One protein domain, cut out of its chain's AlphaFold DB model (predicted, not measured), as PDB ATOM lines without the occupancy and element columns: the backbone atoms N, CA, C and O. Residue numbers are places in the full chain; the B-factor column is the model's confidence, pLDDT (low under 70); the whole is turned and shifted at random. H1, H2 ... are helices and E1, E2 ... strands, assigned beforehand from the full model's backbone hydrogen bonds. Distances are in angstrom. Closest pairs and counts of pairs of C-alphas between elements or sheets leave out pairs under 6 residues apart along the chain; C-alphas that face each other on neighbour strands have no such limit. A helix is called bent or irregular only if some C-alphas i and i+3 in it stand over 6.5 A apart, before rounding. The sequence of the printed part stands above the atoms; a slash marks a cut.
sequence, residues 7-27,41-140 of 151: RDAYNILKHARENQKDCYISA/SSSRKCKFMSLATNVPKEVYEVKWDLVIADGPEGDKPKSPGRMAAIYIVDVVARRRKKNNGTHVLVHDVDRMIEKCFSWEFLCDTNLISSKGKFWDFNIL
ATOM      1  N   ARG A   7     -11.503 -12.894  -0.624       91.38
ATOM      2  CA  ARG A   7     -11.864 -11.729  -1.460       91.38
ATOM      3  C   ARG A   7     -11.522 -11.896  -2.945       91.38
ATOM      4  O   ARG A   7     -12.157 -11.269  -3.784       91.38
ATOM      5  N   ASP A   8     -10.538 -12.736  -3.266       90.94
ATOM      6  CA  ASP A   8     -10.069 -12.940  -4.637       90.94
ATOM      7  C   ASP A   8     -10.781 -14.121  -5.320       90.94
ATOM      8  O   ASP A   8     -10.581 -14.355  -6.515       90.94
ATOM      9  N   ALA A   9     -11.643 -14.846  -4.592       91.31
ATOM     10  CA  ALA A   9     -12.267 -16.094  -5.028       91.31
ATOM     11  C   ALA A   9     -12.973 -15.986  -6.382       91.31
ATOM     12  O   ALA A   9     -12.784 -16.844  -7.242       91.31
ATOM     13  N   TYR A  10     -13.732 -14.911  -6.611       92.75
ATOM     14  CA  TYR A  10     -14.422 -14.698  -7.884       92.75
ATOM     15  C   TYR A  10     -13.446 -14.601  -9.064       92.75
ATOM     16  O   TYR A  10     -13.589 -15.316 -10.055       92.75
ATOM     17  N   ASN A  11     -12.419 -13.757  -8.945       91.81
ATOM     18  CA  ASN A  11     -11.427 -13.555 -10.003       91.81
ATOM     19  C   ASN A  11     -10.612 -14.824 -10.261       91.81
ATOM     20  O   ASN A  11     -10.243 -15.120 -11.397       91.81
ATOM     21  N   ILE A  12     -10.331 -15.573  -9.199       90.50
ATOM     22  CA  ILE A  12      -9.641 -16.856  -9.261       90.50
ATOM     23  C   ILE A  12     -10.494 -17.895 -10.003       90.50
ATOM     24  O   ILE A  12      -9.993 -18.567 -10.904       90.50
ATOM     25  N   LEU A  13     -11.782 -18.002  -9.669       90.44
ATOM     26  CA  LEU A  13     -12.696 -18.947 -10.306       90.44
ATOM     27  C   LEU A  13     -12.941 -18.595 -11.778       90.44
ATOM     28  O   LEU A  13     -12.877 -19.465 -12.643       90.44
ATOM     29  N   LYS A  14     -13.151 -17.307 -12.076       91.81
ATOM     30  CA  LYS A  14     -13.274 -16.792 -13.447       91.81
ATOM     31  C   LYS A  14     -12.058 -17.175 -14.291       91.81
ATOM     32  O   LYS A  14     -12.207 -17.717 -15.381       91.81
ATOM     33  N   HIS A  15     -10.862 -16.966 -13.751       89.56
ATOM     34  CA  HIS A  15      -9.624 -17.337 -14.419       89.56
ATOM     35  C   HIS A  15      -9.537 -18.844 -14.708       89.56
ATOM     36  O   HIS A  15      -9.154 -19.226 -15.812       89.56
ATOM     37  N   ALA A  16      -9.920 -19.701 -13.755       88.25
ATOM     38  CA  ALA A  16      -9.928 -21.150 -13.959       88.25
ATOM     39  C   ALA A  16     -10.891 -21.581 -15.082       88.25
ATOM     40  O   ALA A  16     -10.534 -22.432 -15.895       88.25
ATOM     41  N   ARG A  17     -12.067 -20.943 -15.176       89.12
ATOM     42  CA  ARG A  17     -13.063 -21.176 -16.240       89.12
ATOM     43  C   ARG A  17     -12.566 -20.771 -17.623       89.12
ATOM     44  O   ARG A  17     -12.736 -21.510 -18.585       89.12
ATOM     45  N   GLU A  18     -11.926 -19.614 -17.725       89.06
ATOM     46  CA  GLU A  18     -11.392 -19.109 -18.996       89.06
ATOM     47  C   GLU A  18     -10.168 -19.911 -19.474       89.06
ATOM     48  O   GLU A  18      -9.880 -19.948 -20.667       89.06
ATOM     49  N   ASN A  19      -9.465 -20.587 -18.557       87.06
ATOM     50  CA  ASN A  19      -8.201 -21.282 -18.822       87.06
ATOM     51  C   ASN A  19      -8.270 -22.780 -18.475       87.06
ATOM     52  O   ASN A  19      -7.268 -23.367 -18.068       87.06
ATOM     53  N   GLN A  20      -9.433 -23.428 -18.635       86.38
ATOM     54  CA  GLN A  20      -9.638 -24.816 -18.187       86.38
ATOM     55  C   GLN A  20      -8.579 -25.796 -18.707       86.38
ATOM     56  O   GLN A  20      -8.098 -26.617 -17.935       86.38
ATOM     57  N   LYS A  21      -8.177 -25.697 -19.981       84.69
ATOM     58  CA  LYS A  21      -7.155 -26.584 -20.570       84.69
ATOM     59  C   LYS A  21      -5.774 -26.414 -19.935       84.69
ATOM     60  O   LYS A  21      -5.046 -27.389 -19.818       84.69
ATOM     61  N   ASP A  22      -5.426 -25.190 -19.539       83.56
ATOM     62  CA  ASP A  22      -4.148 -24.887 -18.887       83.56
ATOM     63  C   ASP A  22      -4.196 -25.194 -17.381       83.56
ATOM     64  O   ASP A  22      -3.177 -25.514 -16.773       83.56
ATOM     65  N   CYS A  23      -5.373 -25.092 -16.759       85.50
ATOM     66  CA  CYS A  23      -5.564 -25.398 -15.343       85.50
ATOM     67  C   CYS A  23      -5.750 -26.887 -15.058       85.50
ATOM     68  O   CYS A  23      -5.453 -27.335 -13.948       85.50
ATOM     69  N   TYR A  24      -6.245 -27.649 -16.028       84.88
ATOM     70  CA  TYR A  24      -6.495 -29.070 -15.881       84.88
ATOM     71  C   TYR A  24      -5.195 -29.875 -15.993       84.88
ATOM     72  O   TYR A  24      -4.527 -29.876 -17.027       84.88
ATOM     73  N   ILE A  25      -4.858 -30.623 -14.941       75.94
ATOM     74  CA  ILE A  25      -3.726 -31.554 -14.954       75.94
ATOM     75  C   ILE A  25      -4.255 -32.937 -15.316       75.94
ATOM     76  O   ILE A  25      -5.009 -33.550 -14.559       75.94
ATOM     77  N   SER A  26      -3.856 -33.450 -16.482       64.38
ATOM     78  CA  SER A  26      -4.279 -34.786 -16.898       64.38
ATOM     79  C   SER A  26      -3.702 -35.865 -15.976       64.38
ATOM     80  O   SER A  26      -2.579 -35.764 -15.482       64.38
ATOM     81  N   ALA A  27      -4.453 -36.952 -15.796       57.44
ATOM     82  CA  ALA A  27      -4.034 -38.121 -15.015       57.44
ATOM     83  C   ALA A  27      -2.711 -38.753 -15.504       57.44
ATOM     84  O   ALA A  27      -2.068 -39.515 -14.782       57.44
ATOM     85  N   SER A  41       4.781 -21.852 -23.408       41.44
ATOM     86  CA  SER A  41       4.091 -20.638 -22.939       41.44
ATOM     87  C   SER A  41       2.721 -20.867 -22.256       41.44
ATOM     88  O   SER A  41       1.980 -19.914 -22.009       41.44
ATOM     89  N   SER A  42       2.385 -22.114 -21.922       46.28
ATOM     90  CA  SER A  42       1.162 -22.574 -21.255       46.28
ATOM     91  C   SER A  42       1.310 -22.703 -19.726       46.28
ATOM     92  O   SER A  42       0.367 -22.417 -18.993       46.28
ATOM     93  N   SER A  43       2.506 -22.997 -19.199       46.91
ATOM     94  CA  SER A  43       2.726 -23.210 -17.751       46.91
ATOM     95  C   SER A  43       2.600 -21.945 -16.881       46.91
ATOM     96  O   SER A  43       2.468 -22.042 -15.663       46.91
ATOM     97  N   ARG A  44       2.567 -20.750 -17.492       52.62
ATOM     98  CA  ARG A  44       2.279 -19.465 -16.818       52.62
ATOM     99  C   ARG A  44       0.795 -19.078 -16.812       52.62
ATOM    100  O   ARG A  44       0.453 -18.057 -16.220       52.62
ATOM    101  N   LYS A  45      -0.080 -19.838 -17.480       68.00
ATOM    102  CA  LYS A  45      -1.466 -19.412 -17.705       68.00
ATOM    103  C   LYS A  45      -2.427 -19.774 -16.593       68.00
ATOM    104  O   LYS A  45      -3.402 -19.060 -16.466       68.00
ATOM    105  N   CYS A  46      -2.177 -20.804 -15.785       79.94
ATOM    106  CA  CYS A  46      -3.066 -21.130 -14.672       79.94
ATOM    107  C   CYS A  46      -2.472 -20.739 -13.316       79.94
ATOM    108  O   CYS A  46      -1.491 -21.332 -12.866       79.94
ATOM    109  N   LYS A  47      -3.132 -19.812 -12.609       78.44
ATOM    110  CA  LYS A  47      -2.750 -19.382 -11.248       78.44
ATOM    111  C   LYS A  47      -2.664 -20.529 -10.232       78.44
ATOM    112  O   LYS A  47      -1.943 -20.407  -9.250       78.44
ATOM    113  N   PHE A  48      -3.384 -21.626 -10.458       78.44
ATOM    114  CA  PHE A  48      -3.383 -22.790  -9.573       78.44
ATOM    115  C   PHE A  48      -2.242 -23.777  -9.818       78.44
ATOM    116  O   PHE A  48      -1.898 -24.542  -8.918       78.44
ATOM    117  N   MET A  49      -1.622 -23.753 -10.998       74.94
ATOM    118  CA  MET A  49      -0.593 -24.730 -11.357       74.94
ATOM    119  C   MET A  49       0.607 -24.662 -10.402       74.94
ATOM    120  O   MET A  49       1.111 -25.695  -9.965       74.94
ATOM    121  N   SER A  50       1.010 -23.451 -10.003       71.88
ATOM    122  CA  SER A  50       2.101 -23.241  -9.044       71.88
ATOM    123  C   SER A  50       1.807 -23.842  -7.664       71.88
ATOM    124  O   SER A  50       2.721 -24.286  -6.972       71.88
ATOM    125  N   LEU A  51       0.534 -23.885  -7.257       74.75
ATOM    126  CA  LEU A  51       0.116 -24.468  -5.984       74.75
ATOM    127  C   LEU A  51       0.267 -25.985  -6.001       74.75
ATOM    128  O   LEU A  51       0.752 -26.543  -5.024       74.75
ATOM    129  N   ALA A  52      -0.070 -26.634  -7.119       74.38
ATOM    130  CA  ALA A  52       0.177 -28.062  -7.286       74.38
ATOM    131  C   ALA A  52       1.682 -28.383  -7.334       74.38
ATOM    132  O   ALA A  52       2.135 -29.351  -6.735       74.38
ATOM    133  N   THR A  53       2.509 -27.552  -7.972       71.12
ATOM    134  CA  THR A  53       3.964 -27.804  -7.999       71.12
ATOM    135  C   THR A  53       4.653 -27.628  -6.643       71.12
ATOM    136  O   THR A  53       5.754 -28.136  -6.462       71.12
ATOM    137  N   ASN A  54       4.021 -26.934  -5.689       77.06
ATOM    138  CA  ASN A  54       4.549 -26.732  -4.334       77.06
ATOM    139  C   ASN A  54       4.189 -27.868  -3.357       77.06
ATOM    140  O   ASN A  54       4.580 -27.814  -2.190       77.06
ATOM    141  N   VAL A  55       3.429 -28.873  -3.799       82.88
ATOM    142  CA  VAL A  55       3.101 -30.057  -2.997       82.88
ATOM    143  C   VAL A  55       4.193 -31.120  -3.195       82.88
ATOM    144  O   VAL A  55       4.617 -31.331  -4.336       82.88
ATOM    145  N   PRO A  56       4.648 -31.814  -2.131       88.25
ATOM    146  CA  PRO A  56       5.636 -32.886  -2.257       88.25
ATOM    147  C   PRO A  56       5.209 -33.946  -3.278       88.25
ATOM    148  O   PRO A  56       4.042 -34.349  -3.322       88.25
ATOM    149  N   LYS A  57       6.156 -34.418  -4.098       84.50
ATOM    150  CA  LYS A  57       5.892 -35.390  -5.174       84.50
ATOM    151  C   LYS A  57       5.236 -36.672  -4.653       84.50
ATOM    152  O   LYS A  57       4.408 -37.260  -5.339       84.50
ATOM    153  N   GLU A  58       5.548 -37.052  -3.420       88.50
ATOM    154  CA  GLU A  58       5.066 -38.252  -2.748       88.50
ATOM    155  C   GLU A  58       3.537 -38.231  -2.629       88.50
ATOM    156  O   GLU A  58       2.881 -39.247  -2.851       88.50
ATOM    157  N   VAL A  59       2.939 -37.053  -2.397       88.25
ATOM    158  CA  VAL A  59       1.475 -36.882  -2.343       88.25
ATOM    159  C   VAL A  59       0.823 -37.281  -3.670       88.25
ATOM    160  O   VAL A  59      -0.295 -37.791  -3.684       88.25
ATOM    161  N   TYR A  60       1.525 -37.082  -4.784       85.50
ATOM    162  CA  TYR A  60       1.045 -37.398  -6.123       85.50
ATOM    163  C   TYR A  60       1.341 -38.822  -6.589       85.50
ATOM    164  O   TYR A  60       0.693 -39.301  -7.521       85.50
ATOM    165  N   GLU A  61       2.328 -39.475  -5.982       85.00
ATOM    166  CA  GLU A  61       2.692 -40.865  -6.261       85.00
ATOM    167  C   GLU A  61       1.792 -41.849  -5.497       85.00
ATOM    168  O   GLU A  61       1.550 -42.970  -5.962       85.00
ATOM    169  N   VAL A  62       1.241 -41.417  -4.359       88.00
ATOM    170  CA  VAL A  62       0.293 -42.201  -3.565       88.00
ATOM    171  C   VAL A  62      -1.051 -42.345  -4.288       88.00
ATOM    172  O   VAL A  62      -1.648 -41.393  -4.791       88.00
ATOM    173  N   LYS A  63      -1.567 -43.579  -4.306       87.56
ATOM    174  CA  LYS A  63      -2.902 -43.911  -4.821       87.56
ATOM    175  C   LYS A  63      -3.926 -43.780  -3.698       87.56
ATOM    176  O   LYS A  63      -4.303 -44.781  -3.099       87.56
ATOM    177  N   TRP A  64      -4.359 -42.558  -3.423       91.88
ATOM    178  CA  TRP A  64      -5.324 -42.269  -2.362       91.88
ATOM    179  C   TRP A  64      -6.673 -42.939  -2.614       91.88
ATOM    180  O   TRP A  64      -7.196 -42.868  -3.724       91.88
ATOM    181  N   ASP A  65      -7.232 -43.609  -1.608       92.88
ATOM    182  CA  ASP A  65      -8.632 -44.063  -1.614       92.88
ATOM    183  C   ASP A  65      -9.583 -42.927  -1.222       92.88
ATOM    184  O   ASP A  65     -10.671 -42.813  -1.781       92.88
ATOM    185  N   LEU A  66      -9.129 -42.061  -0.314       94.69
ATOM    186  CA  LEU A  66      -9.853 -40.917   0.219       94.69
ATOM    187  C   LEU A  66      -8.893 -39.737   0.414       94.69
ATOM    188  O   LEU A  66      -7.784 -39.914   0.921       94.69
ATOM    189  N   VAL A  67      -9.343 -38.538   0.052       95.88
ATOM    190  CA  VAL A  67      -8.669 -37.265   0.326       95.88
ATOM    191  C   VAL A  67      -9.681 -36.287   0.925       95.88
ATOM    192  O   VAL A  67     -10.824 -36.235   0.481       95.88
ATOM    193  N   ILE A  68      -9.273 -35.504   1.927       96.62
ATOM    194  CA  ILE A  68     -10.149 -34.544   2.613       96.62
ATOM    195  C   ILE A  68      -9.600 -33.123   2.445       96.62
ATOM    196  O   ILE A  68      -8.431 -32.866   2.735       96.62
ATOM    197  N   ALA A  69     -10.444 -32.193   1.999       95.44
ATOM    198  CA  ALA A  69     -10.163 -30.762   1.946       95.44
ATOM    199  C   ALA A  69     -10.847 -30.045   3.124       95.44
ATOM    200  O   ALA A  69     -11.995 -29.613   3.020       95.44
ATOM    201  N   ASP A  70     -10.124 -29.922   4.241       93.25
ATOM    202  CA  ASP A  70     -10.629 -29.317   5.488       93.25
ATOM    203  C   ASP A  70      -9.825 -28.090   5.964       93.25
ATOM    204  O   ASP A  70     -10.241 -27.355   6.851       93.25
ATOM    205  N   GLY A  71      -8.716 -27.754   5.312       89.06
ATOM    206  CA  GLY A  71      -7.929 -26.562   5.642       89.06
ATOM    207  C   GLY A  71      -7.787 -25.591   4.469       89.06
ATOM    208  O   GLY A  71      -7.966 -25.989   3.314       89.06
ATOM    209  N   PRO A  72      -7.382 -24.337   4.732       87.31
ATOM    210  CA  PRO A  72      -7.184 -23.710   6.046       87.31
ATOM    211  C   PRO A  72      -8.481 -23.151   6.657       87.31
ATOM    212  O   PRO A  72      -9.499 -23.046   5.977       87.31
ATOM    213  N   GLU A  73      -8.428 -22.767   7.933       81.38
ATOM    214  CA  GLU A  73      -9.541 -22.104   8.620       81.38
ATOM    215  C   GLU A  73      -9.697 -20.638   8.179       81.38
ATOM    216  O   GLU A  73      -8.720 -19.919   7.948       81.38
ATOM    217  N   GLY A  74     -10.948 -20.180   8.134       80.38
ATOM    218  CA  GLY A  74     -11.300 -18.772   8.007       80.38
ATOM    219  C   GLY A  74     -12.491 -18.520   7.088       80.38
ATOM    220  O   GLY A  74     -12.716 -19.239   6.121       80.38
ATOM    221  N   ASP A  75     -13.276 -17.497   7.412       75.94
ATOM    222  CA  ASP A  75     -14.522 -17.125   6.725       75.94
ATOM    223  C   ASP A  75     -14.576 -15.636   6.335       75.94
ATOM    224  O   ASP A  75     -15.558 -15.162   5.764       75.94
ATOM    225  N   LYS A  76     -13.507 -14.881   6.614       87.44
ATOM    226  CA  LYS A  76     -13.432 -13.441   6.343       87.44
ATOM    227  C   LYS A  76     -12.798 -13.174   4.979       87.44
ATOM    228  O   LYS A  76     -11.939 -13.937   4.543       87.44
ATOM    229  N   PRO A  77     -13.079 -12.023   4.338       86.69
ATOM    230  CA  PRO A  77     -12.510 -11.682   3.029       86.69
ATOM    231  C   PRO A  77     -10.973 -11.738   2.949       86.69
ATOM    232  O   PRO A  77     -10.419 -12.018   1.889       86.69
ATOM    233  N   LYS A  78     -10.274 -11.459   4.056       87.56
ATOM    234  CA  LYS A  78      -8.802 -11.509   4.145       87.56
ATOM    235  C   LYS A  78      -8.264 -12.853   4.649       87.56
ATOM    236  O   LYS A  78      -7.052 -13.044   4.638       87.56
ATOM    237  N   SER A  79      -9.134 -13.747   5.107       87.06
ATOM    238  CA  SER A  79      -8.737 -15.080   5.535       87.06
ATOM    239  C   SER A  79      -8.367 -15.936   4.324       87.06
ATOM    240  O   SER A  79      -8.911 -15.731   3.227       87.06
ATOM    241  N   PRO A  80      -7.445 -16.894   4.497       84.69
ATOM    242  CA  PRO A  80      -7.219 -17.891   3.471       84.69
ATOM    243  C   PRO A  80      -8.490 -18.734   3.302       84.69
ATOM    244  O   PRO A  80      -9.207 -18.983   4.266       84.69
ATOM    245  N   GLY A  81      -8.790 -19.131   2.068       80.62
ATOM    246  CA  GLY A  81      -9.921 -20.016   1.769       80.62
ATOM    247  C   GLY A  81      -9.450 -21.385   1.293       80.62
ATOM    248  O   GLY A  81      -8.273 -21.570   0.969       80.62
ATOM    249  N   ARG A  82     -10.373 -22.345   1.162       90.00
ATOM    250  CA  ARG A  82     -10.029 -23.721   0.746       90.00
ATOM    251  C   ARG A  82      -9.889 -23.905  -0.763       90.00
ATOM    252  O   ARG A  82      -9.652 -25.009  -1.230       90.00
ATOM    253  N   MET A  83      -9.959 -22.825  -1.539       90.62
ATOM    254  CA  MET A  83      -9.843 -22.829  -3.006       90.62
ATOM    255  C   MET A  83      -8.617 -23.607  -3.510       90.62
ATOM    256  O   MET A  83      -8.724 -24.428  -4.414       90.62
ATOM    257  N   ALA A  84      -7.451 -23.356  -2.905       89.56
ATOM    258  CA  ALA A  84      -6.204 -24.031  -3.259       89.56
ATOM    259  C   ALA A  84      -6.224 -25.516  -2.874       89.56
ATOM    260  O   ALA A  84      -5.790 -26.357  -3.656       89.56
ATOM    261  N   ALA A  85      -6.750 -25.833  -1.687       92.00
ATOM    262  CA  ALA A  85      -6.879 -27.207  -1.218       92.00
ATOM    263  C   ALA A  85      -7.811 -28.011  -2.134       92.00
ATOM    264  O   ALA A  85      -7.420 -29.076  -2.594       92.00
ATOM    265  N   ILE A  86      -8.981 -27.461  -2.481       94.19
ATOM    266  CA  ILE A  86      -9.953 -28.075  -3.399       94.19
ATOM    267  C   ILE A  86      -9.312 -28.365  -4.767       94.19
ATOM    268  O   ILE A  86      -9.474 -29.457  -5.307       94.19
ATOM    269  N   TYR A  87      -8.524 -27.430  -5.308       91.94
ATOM    270  CA  TYR A  87      -7.786 -27.669  -6.550       91.94
ATOM    271  C   TYR A  87      -6.757 -28.806  -6.417       91.94
ATOM    272  O   TYR A  87      -6.674 -29.679  -7.277       91.94
ATOM    273  N   ILE A  88      -5.971 -28.826  -5.337       90.69
ATOM    274  CA  ILE A  88      -4.947 -29.861  -5.128       90.69
ATOM    275  C   ILE A  88      -5.587 -31.245  -4.986       90.69
ATOM    276  O   ILE A  88      -5.094 -32.197  -5.595       90.69
ATOM    277  N   VAL A  89      -6.677 -31.375  -4.221       93.19
ATOM    278  CA  VAL A  89      -7.353 -32.671  -4.057       93.19
ATOM    279  C   VAL A  89      -7.966 -33.159  -5.368       93.19
ATOM    280  O   VAL A  89      -7.907 -34.357  -5.623       93.19
ATOM    281  N   ASP A  90      -8.450 -32.265  -6.240       91.88
ATOM    282  CA  ASP A  90      -8.884 -32.630  -7.596       91.88
ATOM    283  C   ASP A  90      -7.733 -33.247  -8.409       91.88
ATOM    284  O   ASP A  90      -7.854 -34.354  -8.945       91.88
ATOM    285  N   VAL A  91      -6.580 -32.571  -8.436       89.69
ATOM    286  CA  VAL A  91      -5.379 -33.048  -9.140       89.69
ATOM    287  C   VAL A  91      -4.944 -34.419  -8.619       89.69
ATOM    288  O   VAL A  91      -4.637 -35.316  -9.407       89.69
ATOM    289  N   VAL A  92      -4.917 -34.601  -7.296       90.19
ATOM    290  CA  VAL A  92      -4.546 -35.873  -6.660       90.19
ATOM    291  C   VAL A  92      -5.563 -36.966  -6.995       90.19
ATOM    292  O   VAL A  92      -5.179 -38.052  -7.435       90.19
ATOM    293  N   ALA A  93      -6.857 -36.679  -6.859       91.50
ATOM    294  CA  ALA A  93      -7.928 -37.646  -7.065       91.50
ATOM    295  C   ALA A  93      -7.965 -38.184  -8.502       91.50
ATOM    296  O   ALA A  93      -8.172 -39.384  -8.711       91.50
ATOM    297  N   ARG A  94      -7.677 -37.331  -9.495       87.44
ATOM    298  CA  ARG A  94      -7.637 -37.704 -10.920       87.44
ATOM    299  C   ARG A  94      -6.421 -38.537 -11.318       87.44
ATOM    300  O   ARG A  94      -6.455 -39.152 -12.381       87.44
ATOM    301  N   ARG A  95      -5.359 -38.605 -10.508       80.69
ATOM    302  CA  ARG A  95      -4.156 -39.406 -10.821       80.69
ATOM    303  C   ARG A  95      -4.334 -40.903 -10.578       80.69
ATOM    304  O   ARG A  95      -3.565 -41.713 -11.107       80.69
ATOM    305  N   ARG A  96      -5.353 -41.310  -9.820       74.12
ATOM    306  CA  ARG A  96      -5.609 -42.722  -9.526       74.12
ATOM    307  C   ARG A  96      -6.096 -43.470 -10.769       74.12
ATOM    308  O   ARG A  96      -7.207 -43.279 -11.234       74.12
ATOM    309  N   LYS A  97      -5.297 -44.419 -11.258       67.50
ATOM    310  CA  LYS A  97      -5.616 -45.238 -12.449       67.50
ATOM    311  C   LYS A  97      -6.537 -46.448 -12.191       67.50
ATOM    312  O   LYS A  97      -6.711 -47.262 -13.089       67.50
ATOM    313  N   LYS A  98      -7.055 -46.638 -10.971       68.31
ATOM    314  CA  LYS A  98      -7.890 -47.805 -10.611       68.31
ATOM    315  C   LYS A  98      -9.380 -47.524 -10.841       68.31
ATOM    316  O   LYS A  98      -9.830 -46.405 -10.618       68.31
ATOM    317  N   ASN A  99     -10.138 -48.572 -11.174       70.12
ATOM    318  CA  ASN A  99     -11.567 -48.506 -11.524       70.12
ATOM    319  C   ASN A  99     -12.482 -47.945 -10.421       70.12
ATOM    320  O   ASN A  99     -13.542 -47.424 -10.741       70.12
ATOM    321  N   ASN A 100     -12.084 -48.019  -9.148       83.88
ATOM    322  CA  ASN A 100     -12.958 -47.629  -8.034       83.88
ATOM    323  C   ASN A 100     -12.974 -46.113  -7.755       83.88
ATOM    324  O   ASN A 100     -13.755 -45.675  -6.919       83.88
ATOM    325  N   GLY A 101     -12.132 -45.328  -8.440       90.06
ATOM    326  CA  GLY A 101     -12.023 -43.885  -8.205       90.06
ATOM    327  C   GLY A 101     -11.404 -43.522  -6.856       90.06
ATOM    328  O   GLY A 101     -10.930 -44.397  -6.125       90.06
ATOM    329  N   THR A 102     -11.340 -42.220  -6.588       94.25
ATOM    330  CA  THR A 102     -10.857 -41.627  -5.333       94.25
ATOM    331  C   THR A 102     -11.994 -40.835  -4.707       94.25
ATOM    332  O   THR A 102     -12.557 -39.964  -5.378       94.25
ATOM    333  N   HIS A 103     -12.289 -41.083  -3.434       96.62
ATOM    334  CA  HIS A 103     -13.220 -40.247  -2.686       96.62
ATOM    335  C   HIS A 103     -12.577 -38.907  -2.325       96.62
ATOM    336  O   HIS A 103     -11.432 -38.855  -1.872       96.62
ATOM    337  N   VAL A 104     -13.317 -37.820  -2.513       97.62
ATOM    338  CA  VAL A 104     -12.931 -36.471  -2.099       97.62
ATOM    339  C   VAL A 104     -14.012 -35.927  -1.180       97.62
ATOM    340  O   VAL A 104     -15.132 -35.680  -1.623       97.62
ATOM    341  N   LEU A 105     -13.658 -35.716   0.087       98.06
ATOM    342  CA  LEU A 105     -14.521 -35.056   1.061       98.06
ATOM    343  C   LEU A 105     -14.145 -33.581   1.164       98.06
ATOM    344  O   LEU A 105     -12.999 -33.250   1.466       98.06
ATOM    345  N   VAL A 106     -15.106 -32.689   0.947       97.69
ATOM    346  CA  VAL A 106     -14.919 -31.244   1.144       97.69
ATOM    347  C   VAL A 106     -15.750 -30.793   2.336       97.69
ATOM    348  O   VAL A 106     -16.939 -31.103   2.399       97.69
ATOM    349  N   HIS A 107     -15.123 -30.075   3.268       96.12
ATOM    350  CA  HIS A 107     -15.787 -29.474   4.426       96.12
ATOM    351  C   HIS A 107     -16.162 -28.001   4.178       96.12
ATOM    352  O   HIS A 107     -15.637 -27.363   3.263       96.12
ATOM    353  N   ASP A 108     -17.059 -27.457   5.010       94.19
ATOM    354  CA  ASP A 108     -17.593 -26.089   4.954       94.19
ATOM    355  C   ASP A 108     -18.254 -25.725   3.607       94.19
ATOM    356  O   ASP A 108     -18.220 -24.578   3.157       94.19
ATOM    357  N   VAL A 109     -18.894 -26.693   2.941       94.31
ATOM    358  CA  VAL A 109     -19.608 -26.469   1.661       94.31
ATOM    359  C   VAL A 109     -20.923 -25.690   1.810       94.31
ATOM    360  O   VAL A 109     -21.566 -25.345   0.818       94.31
ATOM    361  N   ASP A 110     -21.327 -25.382   3.045       92.56
ATOM    362  CA  ASP A 110     -22.350 -24.382   3.355       92.56
ATOM    363  C   ASP A 110     -21.890 -22.959   2.985       92.56
ATOM    364  O   ASP A 110     -22.722 -22.071   2.783       92.56
ATOM    365  N   ARG A 111     -20.579 -22.744   2.812       91.56
ATOM    366  CA  ARG A 111     -19.999 -21.482   2.347       91.56
ATOM    367  C   ARG A 111     -19.930 -21.422   0.825       91.56
ATOM    368  O   ARG A 111     -19.567 -22.377   0.141       91.56
ATOM    369  N   MET A 112     -20.238 -20.246   0.281       91.75
ATOM    370  CA  MET A 112     -20.354 -20.047  -1.168       91.75
ATOM    371  C   MET A 112     -19.042 -20.302  -1.924       91.75
ATOM    372  O   MET A 112     -19.079 -20.852  -3.020       91.75
ATOM    373  N   ILE A 113     -17.890 -19.925  -1.359       92.50
ATOM    374  CA  ILE A 113     -16.591 -20.091  -2.026       92.50
ATOM    375  C   ILE A 113     -16.276 -21.580  -2.171       92.50
ATOM    376  O   ILE A 113     -16.119 -22.069  -3.285       92.50
ATOM    377  N   GLU A 114     -16.256 -22.319  -1.067       94.12
ATOM    378  CA  GLU A 114     -16.013 -23.762  -1.030       94.12
ATOM    379  C   GLU A 114     -16.980 -24.511  -1.953       94.12
ATOM    380  O   GLU A 114     -16.557 -25.345  -2.757       94.12
ATOM    381  N   LYS A 115     -18.265 -24.140  -1.917       94.44
ATOM    382  CA  LYS A 115     -19.306 -24.689  -2.789       94.44
ATOM    383  C   LYS A 115     -19.010 -24.476  -4.275       94.44
ATOM    384  O   LYS A 115     -19.020 -25.431  -5.051       94.44
ATOM    385  N   CYS A 116     -18.735 -23.238  -4.687       94.38
ATOM    386  CA  CYS A 116     -18.464 -22.906  -6.087       94.38
ATOM    387  C   CYS A 116     -17.190 -23.581  -6.606       94.38
ATOM    388  O   CYS A 116     -17.174 -24.079  -7.728       94.38
ATOM    389  N   PHE A 117     -16.140 -23.618  -5.789       94.25
ATOM    390  CA  PHE A 117     -14.877 -24.261  -6.142       94.25
ATOM    391  C   PHE A 117     -15.018 -25.783  -6.237       94.25
ATOM    392  O   PHE A 117     -14.460 -26.387  -7.151       94.25
ATOM    393  N   SER A 118     -15.801 -26.397  -5.346       95.75
ATOM    394  CA  SER A 118     -16.088 -27.835  -5.398       95.75
ATOM    395  C   SER A 118     -16.818 -28.207  -6.683       95.75
ATOM    396  O   SER A 118     -16.396 -29.123  -7.378       95.75
ATOM    397  N   TRP A 119     -17.863 -27.465  -7.060       94.50
ATOM    398  CA  TRP A 119     -18.557 -27.713  -8.325       94.50
ATOM    399  C   TRP A 119     -17.658 -27.525  -9.546       94.50
ATOM    400  O   TRP A 119     -17.717 -28.341 -10.461       94.50
ATOM    401  N   GLU A 120     -16.825 -26.482  -9.559       93.19
ATOM    402  CA  GLU A 120     -15.959 -26.188 -10.704       93.19
ATOM    403  C   GLU A 120     -14.894 -27.261 -10.924       93.19
ATOM    404  O   GLU A 120     -14.664 -27.674 -12.057       93.19
ATOM    405  N   PHE A 121     -14.227 -27.700  -9.855       93.06
ATOM    406  CA  PHE A 121     -13.094 -28.612  -9.976       93.06
ATOM    407  C   PHE A 121     -13.510 -30.077  -9.871       93.06
ATOM    408  O   PHE A 121     -13.054 -30.887 -10.672       93.06
ATOM    409  N   LEU A 122     -14.411 -30.429  -8.950       94.88
ATOM    410  CA  LEU A 122     -14.786 -31.822  -8.677       94.88
ATOM    411  C   LEU A 122     -15.974 -32.303  -9.512       94.88
ATOM    412  O   LEU A 122     -16.127 -33.510  -9.680       94.88
ATOM    413  N   CYS A 123     -16.731 -31.393 -10.126       93.31
ATOM    414  CA  CYS A 123     -17.941 -31.641 -10.912       93.31
ATOM    415  C   CYS A 123     -19.112 -32.215 -10.134       93.31
ATOM    416  O   CYS A 123     -19.003 -33.182  -9.384       93.31
ATOM    417  N   ASP A 124     -20.280 -31.672 -10.433       93.06
ATOM    418  CA  ASP A 124     -21.538 -32.088  -9.842       93.06
ATOM    419  C   ASP A 124     -21.931 -33.529 -10.132       93.06
ATOM    420  O   ASP A 124     -22.344 -34.264  -9.243       93.06
ATOM    421  N   THR A 125     -21.671 -33.961 -11.358       93.19
ATOM    422  CA  THR A 125     -21.841 -35.342 -11.814       93.19
ATOM    423  C   THR A 125     -21.033 -36.380 -11.029       93.19
ATOM    424  O   THR A 125     -21.317 -37.567 -11.162       93.19
ATOM    425  N   ASN A 126     -20.038 -35.971 -10.233       94.75
ATOM    426  CA  ASN A 126     -19.270 -36.878  -9.378       94.75
ATOM    427  C   ASN A 126     -19.724 -36.851  -7.906       94.75
ATOM    428  O   ASN A 126     -19.154 -37.588  -7.101       94.75
ATOM    429  N   LEU A 127     -20.696 -36.008  -7.529       96.88
ATOM    430  CA  LEU A 127     -21.195 -35.923  -6.156       96.88
ATOM    431  C   LEU A 127     -21.988 -37.188  -5.805       96.88
ATOM    432  O   LEU A 127     -22.983 -37.513  -6.448       96.88
ATOM    433  N   ILE A 128     -21.559 -37.881  -4.754       97.19
ATOM    434  CA  ILE A 128     -22.187 -39.105  -4.249       97.19
ATOM    435  C   ILE A 128     -23.145 -38.790  -3.108       97.19
ATOM    436  O   ILE A 128     -24.236 -39.354  -3.029       97.19
ATOM    437  N   SER A 129     -22.747 -37.896  -2.202       97.31
ATOM    438  CA  SER A 129     -23.593 -37.533  -1.071       97.31
ATOM    439  C   SER A 129     -23.300 -36.140  -0.520       97.31
ATOM    440  O   SER A 129     -22.211 -35.591  -0.671       97.31
ATOM    441  N   SER A 130     -24.308 -35.576   0.144       97.19
ATOM    442  CA  SER A 130     -24.234 -34.310   0.870       97.19
ATOM    443  C   SER A 130     -24.799 -34.525   2.271       97.19
ATOM    444  O   SER A 130     -25.955 -34.940   2.411       97.19
ATOM    445  N   LYS A 131     -23.997 -34.270   3.308       96.62
ATOM    446  CA  LYS A 131     -24.368 -34.468   4.717       96.62
ATOM    447  C   LYS A 131     -23.869 -33.297   5.559       96.62
ATOM    448  O   LYS A 131     -22.671 -33.140   5.778       96.62
ATOM    449  N   GLY A 132     -24.796 -32.477   6.054       95.69
ATOM    450  CA  GLY A 132     -24.453 -31.277   6.817       95.69
ATOM    451  C   GLY A 132     -23.545 -30.347   6.008       95.69
ATOM    452  O   GLY A 132     -23.928 -29.907   4.928       95.69
ATOM    453  N   LYS A 133     -22.339 -30.089   6.524       95.56
ATOM    454  CA  LYS A 133     -21.308 -29.246   5.890       95.56
ATOM    455  C   LYS A 133     -20.319 -30.013   5.009       95.56
ATOM    456  O   LYS A 133     -19.328 -29.433   4.569       95.56
ATOM    457  N   PHE A 134     -20.560 -31.301   4.773       96.94
ATOM    458  CA  PHE A 134     -19.675 -32.157   3.995       96.94
ATOM    459  C   PHE A 134     -20.308 -32.588   2.680       96.94
ATOM    460  O   PHE A 134     -21.462 -33.029   2.647       96.94
ATOM    461  N   TRP A 135     -19.507 -32.534   1.620       98.19
ATOM    462  CA  TRP A 135     -19.789 -33.171   0.337       98.19
ATOM    463  C   TRP A 135     -18.787 -34.279   0.054       98.19
ATOM    464  O   TRP A 135     -17.591 -34.084   0.255       98.19
ATOM    465  N   ASP A 136     -19.289 -35.412  -0.431       98.19
ATOM    466  CA  ASP A 136     -18.501 -36.560  -0.880       98.19
ATOM    467  C   ASP A 136     -18.611 -36.717  -2.393       98.19
ATOM    468  O   ASP A 136     -19.710 -36.882  -2.930       98.19
ATOM    469  N   PHE A 137     -17.466 -36.693  -3.066       97.56
ATOM    470  CA  PHE A 137     -17.335 -36.918  -4.498       97.56
ATOM    471  C   PHE A 137     -16.548 -38.195  -4.762       97.56
ATOM    472  O   PHE A 137     -15.527 -38.422  -4.123       97.56
ATOM    473  N   ASN A 138     -16.929 -38.966  -5.781       95.75
ATOM    474  CA  ASN A 138     -16.093 -40.053  -6.287       95.75
ATOM    475  C   ASN A 138     -15.516 -39.694  -7.659       95.75
ATOM    476  O   ASN A 138     -16.226 -39.625  -8.665       95.75
ATOM    477  N   ILE A 139     -14.205 -39.467  -7.706       92.88
ATOM    478  CA  ILE A 139     -13.504 -39.032  -8.912       92.88
ATOM    479  C   ILE A 139     -12.896 -40.234  -9.631       92.88
ATOM    480  O   ILE A 139     -11.928 -40.845  -9.174       92.88
ATOM    481  N   LEU A 140     -13.427 -40.527 -10.819       88.81
ATOM    482  CA  LEU A 140     -12.853 -41.503 -11.744       88.81
ATOM    483  C   LEU A 140     -11.820 -40.838 -12.661       88.81
ATOM    484  O   LEU A 140     -12.096 -39.808 -13.289       88.81
TER     485      LEU A 140
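AT A GLANCE: This is residues 7 to 27 and 41 to 140 of the 151 residues of the protein "Polysacc_synt_4 domain-containing protein" of Solanum lycopersicum (UniProt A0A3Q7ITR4). One twisted sheet of four strands makes a wall, with helices H5 and H6 side by side over one face and no named helix over the other. Off the sheet, H3 packs on H5 and H4 lies near it, while the first residues of H1 lie near where H5 and H6 begin; H2 follows H1. The printed part has 121 residues, running H1 H2 H3 H4 E1 H5 E2 H6 E3 E4, and the mixed sheet has the order E1 E2 E4 E3; the class is mixed, helices and strands. It is compact, with a radius of gyration of the C-alphas of 13.7 A and spans of 43 by 39 by 26 A.

HOW THE PARTS SIT: Start at H1, residues 7 to 18, irregular with C-alphas 7 and 10 7.5 A apart. H2, residues 20 to 23, is close but not clearly touching H1, the closest C-alphas being Ala 16 and Cys 23, 6.2 A apart. Past the cut, H3, residues 49 to 53, touches H5, residues 83 to 94, at Ala 52 and Ile 88, whose C-alphas are 5.8 A apart. H4, residues 57 to 61, is close but not clearly touching H5. Look next at E1, residues 66 to 69, and its parallel neighbour E2, residues 102 to 106: N 67 and O 103 are 2.9 A apart. E1, H5 and E2 form a strand-helix-strand unit, two parallel neighbour strands with a helix between, and its crossover is right-handed. H5 lies over E1 and E2 at a height over the sheet of 8.7 A. H6, residues 112 to 122, is on the same face, over E2 and E4, residues 134 to 139, at 10.1 A, giving two layers, helices on one face of a sheet. H6 touches H5 at a shallow tilt of 21 degrees, the same way, with C-alphas 90 and 122 closest at 6.1 A. H1, with residues 9 to 13 alone, only just touches H6, with 3 pairs of C-alphas within 8 A, the closest being Ala 9 and Ile 113 at 6.6 A. E2, H6 and E3, residues 127 to 131, form a split unit, with E4 between the strands and a right-handed crossover. E3 and E4 are a hairpin, with N 131 and O 134 2.9 A apart; E2 and E4 are antiparallel, with N 104 and O 137 2.8 A apart. Every O i to N i+4 pair is within hydrogen-bond range in H3, H4, H5 and H6; H1 has 7 of 8, and H2 is too short for one.

IN THESE COORDINATES: Find C-alpha 7 at (-11.864, -11.729, -1.460), where H1 begins its 19.0 A. H5 starts at C-alpha 83, (-9.843, -22.829, -3.006), and runs 17.0 A; H6 runs 15.0 A. E2 is 12.9 A long, E3 11.4 A, and E4 15.9 A, ending at C-alpha 139, (-13.504, -39.032, -8.912).

THE WHOLE: Residues 28 to 40 are not printed; C-alphas 27 and 41 are 20.8 A apart across this cut. The link from E1 to H5, residues 70 to 82, is long. Confidence is under 70 at residues 26 to 27, 41 to 45 and 97 to 98, and the mean pLDDT of the printed part is 87.0.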